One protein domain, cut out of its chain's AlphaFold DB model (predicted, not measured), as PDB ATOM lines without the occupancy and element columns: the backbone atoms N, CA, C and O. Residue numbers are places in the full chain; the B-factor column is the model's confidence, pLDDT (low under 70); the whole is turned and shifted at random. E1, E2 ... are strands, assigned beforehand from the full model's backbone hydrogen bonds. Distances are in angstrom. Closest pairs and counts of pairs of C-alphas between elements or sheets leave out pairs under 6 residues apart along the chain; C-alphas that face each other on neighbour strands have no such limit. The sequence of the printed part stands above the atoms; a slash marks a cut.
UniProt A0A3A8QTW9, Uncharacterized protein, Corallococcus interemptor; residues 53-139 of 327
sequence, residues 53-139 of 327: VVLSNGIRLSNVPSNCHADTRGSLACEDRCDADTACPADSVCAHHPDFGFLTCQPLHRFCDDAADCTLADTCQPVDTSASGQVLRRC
ATOM      1  N   VAL A  53       4.188 -20.092 -13.062       88.88
ATOM      2  CA  VAL A  53       4.876 -19.307 -12.029       88.88
ATOM      3  C   VAL A  53       6.080 -18.615 -12.656       88.88
ATOM      4  O   VAL A  53       6.892 -19.251 -13.327       88.88
ATOM      5  N   VAL A  54       6.196 -17.304 -12.446       89.44
ATOM      6  CA  VAL A  54       7.335 -16.508 -12.919       89.44
ATOM      7  C   VAL A  54       8.260 -16.225 -11.744       89.44
ATOM      8  O   VAL A  54       7.856 -15.612 -10.758       89.44
ATOM      9  N   LEU A  55       9.499 -16.687 -11.856       89.06
ATOM     10  CA  LEU A  55      10.548 -16.467 -10.869       89.06
ATOM     11  C   LEU A  55      11.073 -15.026 -10.930       89.06
ATOM     12  O   LEU A  55      10.934 -14.338 -11.945       89.06
ATOM     13  N   SER A  56      11.730 -14.562  -9.865       86.38
ATOM     14  CA  SER A  56      12.262 -13.189  -9.790       86.38
ATOM     15  C   SER A  56      13.323 -12.872 -10.857       86.38
ATOM     16  O   SER A  56      13.513 -11.708 -11.206       86.38
ATOM     17  N   ASN A  57      13.972 -13.893 -11.427       81.75
ATOM     18  CA  ASN A  57      14.910 -13.779 -12.547       81.75
ATOM     19  C   ASN A  57      14.232 -13.842 -13.935       81.75
ATOM     20  O   ASN A  57      14.919 -13.868 -14.953       81.75
ATOM     21  N   GLY A  58      12.897 -13.871 -13.991       85.94
ATOM     22  CA  GLY A  58      12.114 -13.899 -15.228       85.94
ATOM     23  C   GLY A  58      11.905 -15.291 -15.829       85.94
ATOM     24  O   GLY A  58      11.232 -15.404 -16.856       85.94
ATOM     25  N   ILE A  59      12.434 -16.352 -15.206       86.25
ATOM     26  CA  ILE A  59      12.201 -17.732 -15.647       86.25
ATOM     27  C   ILE A  59      10.729 -18.095 -15.436       86.25
ATOM     28  O   ILE A  59      10.158 -17.858 -14.372       86.25
ATOM     29  N   ARG A  60      10.117 -18.686 -16.464       89.94
ATOM     30  CA  ARG A  60       8.721 -19.136 -16.458       89.94
ATOM     31  C   ARG A  60       8.677 -20.643 -16.245       89.94
ATOM     32  O   ARG A  60       9.176 -21.391 -17.083       89.94
ATOM     33  N   LEU A  61       8.054 -21.074 -15.158       89.69
ATOM     34  CA  LEU A  61       7.860 -22.478 -14.816       89.69
ATOM     35  C   LEU A  61       6.405 -22.879 -15.052       89.69
ATOM     36  O   LEU A  61       5.492 -22.119 -14.740       89.69
ATOM     37  N   SER A  62       6.194 -24.074 -15.593       89.44
ATOM     38  CA  SER A  62       4.876 -24.680 -15.796       89.44
ATOM     39  C   SER A  62       4.737 -25.955 -14.962       89.44
ATOM     40  O   SER A  62       5.735 -26.527 -14.529       89.44
ATOM     41  N   ASN A  63       3.497 -26.406 -14.740       89.19
ATOM     42  CA  ASN A  63       3.182 -27.585 -13.915       89.19
ATOM     43  C   ASN A  63       3.681 -27.468 -12.464       89.19
ATOM     44  O   ASN A  63       4.032 -28.467 -11.834       89.19
ATOM     45  N   VAL A  64       3.721 -26.245 -11.933       90.94
ATOM     46  CA  VAL A  64       4.134 -25.993 -10.553       90.94
ATOM     47  C   VAL A  64       2.989 -26.376  -9.605       90.94
ATOM     48  O   VAL A  64       1.860 -25.921  -9.806       90.94
ATOM     49  N   PRO A  65       3.230 -27.209  -8.576       91.81
ATOM     50  CA  PRO A  65       2.223 -27.540  -7.580       91.81
ATOM     51  C   PRO A  65       1.668 -26.286  -6.903       91.81
ATOM     52  O   PRO A  65       2.403 -25.362  -6.583       91.81
ATOM     53  N   SER A  66       0.371 -26.284  -6.596       92.12
ATOM     54  CA  SER A  66      -0.317 -25.123  -6.006       92.12
ATOM     55  C   SER A  66       0.187 -24.698  -4.617       92.12
ATOM     56  O   SER A  66      -0.187 -23.637  -4.136       92.12
ATOM     57  N   ASN A  67       0.974 -25.544  -3.944       93.12
ATOM     58  CA  ASN A  67       1.632 -25.266  -2.659       93.12
ATOM     59  C   ASN A  67       3.046 -24.688  -2.827       93.12
ATOM     60  O   ASN A  67       3.734 -24.478  -1.834       93.12
ATOM     61  N   CYS A  68       3.491 -24.476  -4.063       93.75
ATOM     62  CA  CYS A  68       4.775 -23.878  -4.384       93.75
ATOM     63  C   CYS A  68       4.568 -22.462  -4.923       93.75
ATOM     64  O   CYS A  68       3.665 -22.210  -5.722       93.75
ATOM     65  N   HIS A  69       5.421 -21.536  -4.505       92.88
ATOM     66  CA  HIS A  69       5.400 -20.146  -4.941       92.88
ATOM     67  C   HIS A  69       6.817 -19.650  -5.225       92.88
ATOM     68  O   HIS A  69       7.784 -20.162  -4.669       92.88
ATOM     69  N   ALA A  70       6.945 -18.656  -6.107       92.19
ATOM     70  CA  ALA A  70       8.233 -18.025  -6.368       92.19
ATOM     71  C   ALA A  70       8.747 -17.325  -5.103       92.19
ATOM     72  O   ALA A  70       8.025 -16.535  -4.487       92.19
ATOM     73  N   ASP A  71       9.997 -17.595  -4.743       89.75
ATOM     74  CA  ASP A  71      10.698 -16.904  -3.672       89.75
ATOM     75  C   ASP A  71      11.474 -15.684  -4.209       89.75
ATOM     76  O   ASP A  71      11.539 -15.403  -5.413       89.75
ATOM     77  N   THR A  72      12.091 -14.920  -3.309       86.69
ATOM     78  CA  THR A  72      12.883 -13.742  -3.693       86.69
ATOM     79  C   THR A  72      14.232 -14.092  -4.325       86.69
ATOM     80  O   THR A  72      14.868 -13.214  -4.908       86.69
ATOM     81  N   ARG A  73      14.687 -15.346  -4.225       84.44
ATOM     82  CA  ARG A  73      15.992 -15.824  -4.706       84.44
ATOM     83  C   ARG A  73      15.935 -16.403  -6.121       84.44
ATOM     84  O   ARG A  73      16.946 -16.890  -6.613       84.44
ATOM     85  N   GLY A  74      14.786 -16.318  -6.791       84.50
ATOM     86  CA  GLY A  74      14.626 -16.849  -8.145       84.50
ATOM     87  C   GLY A  74      14.483 -18.367  -8.141       84.50
ATOM     88  O   GLY A  74      14.971 -19.038  -9.046       84.50
ATOM     89  N   SER A  75      13.841 -18.890  -7.103       88.06
ATOM     90  CA  SER A  75      13.598 -20.301  -6.838       88.06
ATOM     91  C   SER A  75      12.129 -20.496  -6.428       88.06
ATOM     92  O   SER A  75      11.374 -19.523  -6.311       88.06
ATOM     93  N   LEU A  76      11.682 -21.742  -6.279       91.75
ATOM     94  CA  LEU A  76      10.378 -22.047  -5.701       91.75
ATOM     95  C   LEU A  76      10.535 -22.407  -4.221       91.75
ATOM     96  O   LEU A  76      11.339 -23.260  -3.868       91.75
ATOM     97  N   ALA A  77       9.696 -21.817  -3.378       91.06
ATOM     98  CA  ALA A  77       9.467 -22.277  -2.017       91.06
ATOM     99  C   ALA A  77       8.160 -23.078  -1.984       91.06
ATOM    100  O   ALA A  77       7.115 -22.593  -2.427       91.06
ATOM    101  N   CYS A  78       8.216 -24.306  -1.474       92.31
ATOM    102  CA  CYS A  78       7.073 -25.211  -1.400       92.31
ATOM    103  C   CYS A  78       6.721 -25.521   0.054       92.31
ATOM    104  O   CYS A  78       7.601 -25.805   0.859       92.31
ATOM    105  N   GLU A  79       5.430 -25.498   0.377       93.94
ATOM    106  CA  GLU A  79       4.935 -25.920   1.690       93.94
ATOM    107  C   GLU A  79       4.690 -27.433   1.723       93.94
ATOM    108  O   GLU A  79       4.135 -28.002   0.775       93.94
ATOM    109  N   ASP A  80       5.057 -28.076   2.830       95.62
ATOM    110  CA  ASP A  80       4.784 -29.492   3.065       95.62
ATOM    111  C   ASP A  80       3.278 -29.772   3.162       95.62
ATOM    112  O   ASP A  80       2.495 -28.998   3.713       95.62
ATOM    113  N   ARG A  81       2.860 -30.919   2.623       96.50
ATOM    114  CA  ARG A  81       1.462 -31.387   2.637       96.50
ATOM    115  C   ARG A  81       1.190 -32.453   3.695       96.50
ATOM    116  O   ARG A  81       0.037 -32.829   3.896       96.50
ATOM    117  N   CYS A  82       2.237 -32.964   4.325       97.12
ATOM    118  CA  CYS A  82       2.182 -33.884   5.449       97.12
ATOM    119  C   CYS A  82       3.431 -33.680   6.311       97.12
ATOM    120  O   CYS A  82       4.464 -33.243   5.812       97.12
ATOM    121  N   ASP A  83       3.332 -34.010   7.591       96.19
ATOM    122  CA  ASP A  83       4.407 -33.896   8.582       96.19
ATOM    123  C   ASP A  83       4.719 -35.236   9.275       96.19
ATOM    124  O   ASP A  83       5.692 -35.354  10.017       96.19
ATOM    125  N   ALA A  84       3.900 -36.263   9.031       96.56
ATOM    126  CA  ALA A  84       4.049 -37.605   9.573       96.56
ATOM    127  C   ALA A  84       3.389 -38.643   8.656       96.56
ATOM    128  O   ALA A  84       2.393 -38.361   7.988       96.56
ATOM    129  N   ASP A  85       3.867 -39.890   8.697       96.50
ATOM    130  CA  ASP A  85       3.268 -40.988   7.920       96.50
ATOM    131  C   ASP A  85       1.808 -41.257   8.317       96.50
ATOM    132  O   ASP A  85       0.983 -41.601   7.476       96.50
ATOM    133  N   THR A  86       1.443 -41.015   9.581       96.81
ATOM    134  CA  THR A  86       0.060 -41.166  10.064       96.81
ATOM    135  C   THR A  86      -0.889 -40.071   9.577       96.81
ATOM    136  O   THR A  86      -2.098 -40.212   9.746       96.81
ATOM    137  N   ALA A  87      -0.370 -38.979   9.001       97.19
ATOM    138  CA  ALA A  87      -1.188 -37.955   8.352       97.19
ATOM    139  C   ALA A  87      -1.651 -38.392   6.949       97.19
ATOM    140  O   ALA A  87      -2.547 -37.773   6.373       97.19
ATOM    141  N   CYS A  88      -1.060 -39.460   6.402       97.81
ATOM    142  CA  CYS A  88      -1.382 -39.969   5.079       97.81
ATOM    143  C   CYS A  88      -2.506 -41.018   5.094       97.81
ATOM    144  O   CYS A  88      -2.737 -41.686   6.107       97.81
ATOM    145  N   PRO A  89      -3.226 -41.189   3.967       97.56
ATOM    146  CA  PRO A  89      -4.162 -42.296   3.796       97.56
ATOM    147  C   PRO A  89      -3.482 -43.658   3.995       97.56
ATOM    148  O   PRO A  89      -2.262 -43.777   3.886       97.56
ATOM    149  N   ALA A  90      -4.288 -44.700   4.211       96.12
ATOM    150  CA  ALA A  90      -3.786 -46.073   4.223       96.12
ATOM    151  C   ALA A  90      -2.979 -46.387   2.944       96.12
ATOM    152  O   ALA A  90      -3.260 -45.849   1.870       96.12
ATOM    153  N   ASP A  91      -1.971 -47.249   3.079       95.31
ATOM    154  CA  ASP A  91      -1.043 -47.651   2.012       95.31
ATOM    155  C   ASP A  91      -0.216 -46.504   1.394       95.31
ATOM    156  O   ASP A  91       0.237 -46.586   0.248       95.31
ATOM    157  N   SER A  92      -0.009 -45.419   2.142       97.25
ATOM    158  CA  SER A  92       0.825 -44.276   1.751       97.25
ATOM    159  C   SER A  92       1.761 -43.854   2.883       97.25
ATOM    160  O   SER A  92       1.506 -44.141   4.049       97.25
ATOM    161  N   VAL A  93       2.836 -43.154   2.528       97.19
ATOM    162  CA  VAL A  93       3.835 -42.611   3.463       97.19
ATOM    163  C   VAL A  93       4.059 -41.137   3.158       97.19
ATOM    164  O   VAL A  93       3.888 -40.711   2.014       97.19
ATOM    165  N   CYS A  94       4.462 -40.365   4.159       97.69
ATOM    166  CA  CYS A  94       4.859 -38.981   3.974       97.69
ATOM    167  C   CYS A  94       6.330 -38.932   3.538       97.69
ATOM    168  O   CYS A  94       7.220 -39.253   4.320       97.69
ATOM    169  N   ALA A  95       6.578 -38.587   2.276       96.25
ATOM    170  CA  ALA A  95       7.900 -38.628   1.651       96.25
ATOM    171  C   ALA A  95       8.133 -37.389   0.783       96.25
ATOM    172  O   ALA A  95       7.170 -36.746   0.351       96.25
ATOM    173  N   HIS A  96       9.387 -37.065   0.482       93.50
ATOM    174  CA  HIS A  96       9.714 -35.900  -0.326       93.50
ATOM    175  C   HIS A  96       9.276 -36.102  -1.783       93.50
ATOM    176  O   HIS A  96       9.388 -37.177  -2.392       93.50
ATOM    177  N   HIS A  97       8.744 -35.037  -2.376       92.06
ATOM    178  CA  HIS A  97       8.463 -34.999  -3.798       92.06
ATOM    179  C   HIS A  97       9.792 -35.003  -4.577       92.06
ATOM    180  O   HIS A  97      10.618 -34.126  -4.335       92.06
ATOM    181  N   PRO A  98      10.002 -35.907  -5.555       85.50
ATOM    182  CA  PRO A  98      11.305 -36.075  -6.212       85.50
ATOM    183  C   PRO A  98      11.827 -34.802  -6.894       85.50
ATOM    184  O   PRO A  98      13.025 -34.555  -6.885       85.50
ATOM    185  N   ASP A  99      10.932 -33.988  -7.460       86.25
ATOM    186  CA  ASP A  99      11.325 -32.776  -8.194       86.25
ATOM    187  C   ASP A  99      11.325 -31.486  -7.358       86.25
ATOM    188  O   ASP A  99      12.005 -30.521  -7.710       86.25
ATOM    189  N   PHE A 100      10.546 -31.455  -6.272       90.06
ATOM    190  CA  PHE A 100      10.220 -30.228  -5.532       90.06
ATOM    191  C   PHE A 100      10.599 -30.291  -4.052       90.06
ATOM    192  O   PHE A 100      10.361 -29.329  -3.337       90.06
ATOM    193  N   GLY A 101      11.103 -31.417  -3.554       88.88
ATOM    194  CA  GLY A 101      11.605 -31.537  -2.188       88.88
ATOM    195  C   GLY A 101      10.571 -31.453  -1.063       88.88
ATOM    196  O   GLY A 101      10.886 -31.920   0.011       88.88
ATOM    197  N   PHE A 102       9.351 -30.942  -1.258       92.81
ATOM    198  CA  PHE A 102       8.347 -30.879  -0.182       92.81
ATOM    199  C   PHE A 102       7.779 -32.259   0.169       92.81
ATOM    200  O   PHE A 102       7.602 -33.118  -0.703       92.81
ATOM    201  N   LEU A 103       7.427 -32.457   1.435       94.94
ATOM    202  CA  LEU A 103       6.789 -33.668   1.933       94.94
ATOM    203  C   LEU A 103       5.354 -33.786   1.420       94.94
ATOM    204  O   LEU A 103       4.534 -32.870   1.516       94.94
ATOM    205  N   THR A 104       5.017 -34.951   0.880       96.81
ATOM    206  CA  THR A 104       3.668 -35.265   0.416       96.81
ATOM    207  C   THR A 104       3.380 -36.754   0.551       96.81
ATOM    208  O   THR A 104       4.286 -37.588   0.550       96.81
ATOM    209  N   CYS A 105       2.102 -37.109   0.642       97.19
ATOM    210  CA  CYS A 105       1.701 -38.505   0.727       97.19
ATOM    211  C   CYS A 105       1.969 -39.224  -0.601       97.19
ATOM    212  O   CYS A 105       1.358 -38.920  -1.629       97.19
ATOM    213  N   GLN A 106       2.886 -40.189  -0.568       96.38
ATOM    214  CA  GLN A 106       3.260 -41.036  -1.694       96.38
ATOM    215  C   GLN A 106       2.764 -42.468  -1.452       96.38
ATOM    216  O   GLN A 106       2.935 -42.992  -0.350       96.38
ATOM    217  N   PRO A 107       2.181 -43.136  -2.460       96.25
ATOM    218  CA  PRO A 107       1.744 -44.519  -2.314       96.25
ATOM    219  C   PRO A 107       2.918 -45.475  -2.063       96.25
ATOM    220  O   PRO A 107       3.930 -45.392  -2.761       96.25
ATOM    221  N   LEU A 108       2.747 -46.441  -1.154       93.75
ATOM    222  CA  LEU A 108       3.777 -47.434  -0.818       93.75
ATOM    223  C   LEU A 108       4.238 -48.259  -2.029       93.75
ATOM    224  O   LEU A 108       5.420 -48.549  -2.159       93.75
ATOM    225  N   HIS A 109       3.339 -48.564  -2.969       93.62
ATOM    226  CA  HIS A 109       3.657 -49.356  -4.166       93.62
ATOM    227  C   HIS A 109       4.627 -48.676  -5.151       93.62
ATOM    228  O   HIS A 109       5.018 -49.289  -6.140       93.62
ATOM    229  N   ARG A 110       4.973 -47.394  -4.947       93.44
ATOM    230  CA  ARG A 110       6.027 -46.710  -5.721       93.44
ATOM    231  C   ARG A 110       7.431 -47.015  -5.207       93.44
ATOM    232  O   ARG A 110       8.405 -46.616  -5.846       93.44
ATOM    233  N   PHE A 111       7.524 -47.658  -4.053       95.44
ATOM    234  CA  PHE A 111       8.767 -48.042  -3.416       95.44
ATOM    235  C   PHE A 111       8.978 -49.549  -3.566       95.44
ATOM    236  O   PHE A 111       8.026 -50.303  -3.754       95.44
ATOM    237  N   CYS A 112      10.237 -49.961  -3.529       96.44
ATOM    238  CA  CYS A 112      10.642 -51.361  -3.538       96.44
ATOM    239  C   CYS A 112      11.183 -51.739  -2.159       96.44
ATOM    240  O   CYS A 112      11.769 -50.902  -1.469       96.44
ATOM    241  N   ASP A 113      11.029 -52.998  -1.776       95.00
ATOM    242  CA  ASP A 113      11.654 -53.542  -0.577       95.00
ATOM    243  C   ASP A 113      13.008 -54.171  -0.931       95.00
ATOM    244  O   ASP A 113      14.000 -53.961  -0.213       95.00
ATOM    245  N   ASP A 114      13.076 -54.864  -2.075       94.62
ATOM    246  CA  ASP A 114      14.288 -55.492  -2.594       94.62
ATOM    247  C   ASP A 114      14.418 -55.437  -4.133       94.62
ATOM    248  O   ASP A 114      13.593 -54.880  -4.854       94.62
ATOM    249  N   ALA A 115      15.535 -55.953  -4.659       91.69
ATOM    250  CA  ALA A 115      15.841 -55.891  -6.089       91.69
ATOM    251  C   ALA A 115      14.911 -56.748  -6.971       91.69
ATOM    252  O   ALA A 115      14.859 -56.513  -8.176       91.69
ATOM    253  N   ALA A 116      14.195 -57.727  -6.409       94.31
ATOM    254  CA  ALA A 116      13.236 -58.553  -7.141       94.31
ATOM    255  C   ALA A 116      11.933 -57.801  -7.459       94.31
ATOM    256  O   ALA A 116      11.227 -58.197  -8.388       94.31
ATOM    257  N   ASP A 117      11.652 -56.699  -6.756       95.44
ATOM    258  CA  ASP A 117      10.544 -55.787  -7.072       95.44
ATOM    259  C   ASP A 117      10.822 -54.934  -8.325       95.44
ATOM    260  O   ASP A 117       9.924 -54.281  -8.863       95.44
ATOM    261  N   CYS A 118      12.073 -54.923  -8.795       94.88
ATOM    262  CA  CYS A 118      12.551 -54.086  -9.886       94.88
ATOM    263  C   CYS A 118      12.744 -54.864 -11.196       94.88
ATOM    264  O   CYS A 118      12.790 -56.095 -11.234       94.88
ATOM    265  N   THR A 119      12.874 -54.138 -12.312       91.81
ATOM    266  CA  THR A 119      13.226 -54.766 -13.592       91.81
ATOM    267  C   THR A 119      14.682 -55.247 -13.582       91.81
ATOM    268  O   THR A 119      15.492 -54.782 -12.787       91.81
ATOM    269  N   LEU A 120      15.054 -56.147 -14.502       88.25
ATOM    270  CA  LEU A 120      16.425 -56.682 -14.594       88.25
ATOM    271  C   LEU A 120      17.511 -55.614 -14.834       88.25
ATOM    272  O   LEU A 120      18.686 -55.899 -14.621       88.25
ATOM    273  N   ALA A 121      17.137 -54.423 -15.311       87.19
ATOM    274  CA  ALA A 121      18.054 -53.308 -15.560       87.19
ATOM    275  C   ALA A 121      18.125 -52.307 -14.388       87.19
ATOM    276  O   ALA A 121      18.948 -51.389 -14.409       87.19
ATOM    277  N   ASP A 122      17.279 -52.488 -13.374       92.00
ATOM    278  CA  ASP A 122      17.133 -51.580 -12.246       92.00
ATOM    279  C   ASP A 122      17.638 -52.232 -10.953       92.00
ATOM    280  O   ASP A 122      17.799 -53.447 -10.832       92.00
ATOM    281  N   THR A 123      17.897 -51.405  -9.950       91.94
ATOM    282  CA  THR A 123      18.264 -51.848  -8.608       91.94
ATOM    283  C   THR A 123      17.439 -51.089  -7.577       91.94
ATOM    284  O   THR A 123      17.147 -49.906  -7.751       91.94
ATOM    285  N   CYS A 124      17.035 -51.777  -6.510       95.06
ATOM    286  CA  CYS A 124      16.300 -51.160  -5.417       95.06
ATOM    287  C   CYS A 124      17.265 -50.385  -4.515       95.06
ATOM    288  O   CYS A 124      18.047 -50.986  -3.776       95.06
ATOM    289  N   GLN A 125      17.240 -49.055  -4.600       92.62
ATOM    290  CA  GLN A 125      18.212 -48.184  -3.933       92.62
ATOM    291  C   GLN A 125      17.516 -47.209  -2.990       92.62
ATOM    292  O   GLN A 125      16.414 -46.757  -3.309       92.62
ATOM    293  N   PRO A 126      18.131 -46.872  -1.842       91.50
ATOM    294  CA  PRO A 126      17.613 -45.831  -0.966       91.50
ATOM    295  C   PRO A 126      17.616 -44.497  -1.712       91.50
ATOM    296  O   PRO A 126      18.641 -44.088  -2.253       91.50
ATOM    297  N   VAL A 127      16.462 -43.840  -1.754       88.88
ATOM    298  CA  VAL A 127      16.305 -42.536  -2.420       88.88
ATOM    299  C   VAL A 127      15.772 -41.463  -1.489       88.88
ATOM    300  O   VAL A 127      15.889 -40.286  -1.803       88.88
ATOM    301  N   ASP A 128      15.152 -41.860  -0.378       88.44
ATOM    302  CA  ASP A 128      14.477 -40.934   0.517       88.44
ATOM    303  C   ASP A 128      14.313 -41.543   1.917       88.44
ATOM    304  O   ASP A 128      14.556 -42.734   2.138       88.44
ATOM    305  N   THR A 129      13.887 -40.722   2.867       91.75
ATOM    306  CA  THR A 129      13.474 -41.126   4.207       91.75
ATOM    307  C   THR A 129      12.091 -40.547   4.477       91.75
ATOM    308  O   THR A 129      11.872 -39.356   4.272       91.75
ATOM    309  N   SER A 130      11.150 -41.378   4.922       94.06
ATOM    310  CA  SER A 130       9.816 -40.899   5.279       94.06
ATOM    311  C   SER A 130       9.864 -39.965   6.489       94.06
ATOM    312  O   SER A 130      10.835 -39.961   7.252       94.06
ATOM    313  N   ALA A 131       8.778 -39.235   6.734       93.38
ATOM    314  CA  ALA A 131       8.655 -38.376   7.909       93.38
ATOM    315  C   ALA A 131       8.804 -39.141   9.244       93.38
ATOM    316  O   ALA A 131       9.173 -38.553  10.257       93.38
ATOM    317  N   SER A 132       8.557 -40.460   9.267       91.81
ATOM    318  CA  SER A 132       8.797 -41.301  10.452       91.81
ATOM    319  C   SER A 132      10.223 -41.861  10.562       91.81
ATOM    320  O   SER A 132      10.535 -42.555  11.532       91.81
ATOM    321  N   GLY A 133      11.100 -41.572   9.600       93.06
ATOM    322  CA  GLY A 133      12.465 -42.094   9.558       93.06
ATOM    323  C   GLY A 133      12.610 -43.426   8.813       93.06
ATOM    324  O   GLY A 133      13.687 -44.025   8.849       93.06
ATOM    325  N   GLN A 134      11.560 -43.926   8.149       93.56
ATOM    326  CA  GLN A 134      11.659 -45.142   7.344       93.56
ATOM    327  C   GLN A 134      12.495 -44.869   6.091       93.56
ATOM    328  O   GLN A 134      12.172 -43.979   5.312       93.56
ATOM    329  N   VAL A 135      13.538 -45.668   5.850       95.31
ATOM    330  CA  VAL A 135      14.299 -45.594   4.593       95.31
ATOM    331  C   VAL A 135      13.421 -46.084   3.448       95.31
ATOM    332  O   VAL A 135      12.996 -47.240   3.434       95.31
ATOM    333  N   LEU A 136      13.186 -45.211   2.476       95.31
ATOM    334  CA  LEU A 136      12.390 -45.491   1.294       95.31
ATOM    335  C   LEU A 136      13.311 -45.780   0.115       95.31
ATOM    336  O   LEU A 136      14.270 -45.047  -0.152       95.31
ATOM    337  N   ARG A 137      13.010 -46.856  -0.610       95.38
ATOM    338  CA  ARG A 137      13.809 -47.288  -1.756       95.38
ATOM    339  C   ARG A 137      12.988 -47.261  -3.030       95.38
ATOM    340  O   ARG A 137      11.790 -47.515  -2.999       95.38
ATOM    341  N   ARG A 138      13.621 -46.958  -4.157       93.88
ATOM    342  CA  ARG A 138      12.990 -47.017  -5.480       93.88
ATOM    343  C   ARG A 138      13.849 -47.819  -6.435       93.88
ATOM    344  O   ARG A 138      15.068 -47.882  -6.287       93.88
ATOM    345  N   CYS A 139      13.192 -48.400  -7.430       93.06
ATOM    346  CA  CYS A 139      13.866 -48.986  -8.571       93.06
ATOM    347  C   CYS A 139      14.494 -47.858  -9.386       93.06
ATOM    348  O   CYS A 139      13.784 -47.066 -10.007       93.06
TER     349      CYS A 139
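This is residues 53 to 139 of the 327 residues of an uncharacterized protein of Corallococcus interemptor (UniProt A0A3A8QTW9). With little regular structure, this is a loose row of three two-stranded hairpins joined by loops: E6-E7 at one end, E4-E5 in the middle, E2-E3 with short E1 at the other end. The printed part has 87 residues, no named helix and seven strands, E1 to E7 in order, holding 32 residues; the class is all strand, each sheet antiparallel. The radius of gyration of the C-alphas is 15.5 A; the spans are 45 by 33 by 18 A.

E6, residues 122 to 129, is 19.8 A long; E7, residues 135 to 139, 13.6 A, ends at C-alpha 139 (13.866, -48.986, -8.571). E4 is residues 92 to 96, E5 103 to 107, E2 68 to 70, E3 76 to 78. E1, residues 60 to 62, begins at C-alpha 60 (8.721, -19.136, -16.458).

Hairpin E6-E7 has N 127 and O 136 within hydrogen-bond range, 3.0 A. The closest C-alphas of E4 and E6, Ala 95 and Thr 129, are 6.6 A apart. Hairpin E4-E5 has N 106 and O 93 at 2.8 A; hairpin E2-E3, N 77 and O 69 at 2.8 A. E3 and E4 are apart. E1 pairs with no named strand.

The farthest C-alphas, Ser 56 and Ala 116, are 45.5 A apart. The printed part has no cut. Links E3 to E4 and E5 to E6 are long. No printed residue is under 70 in pLDDT.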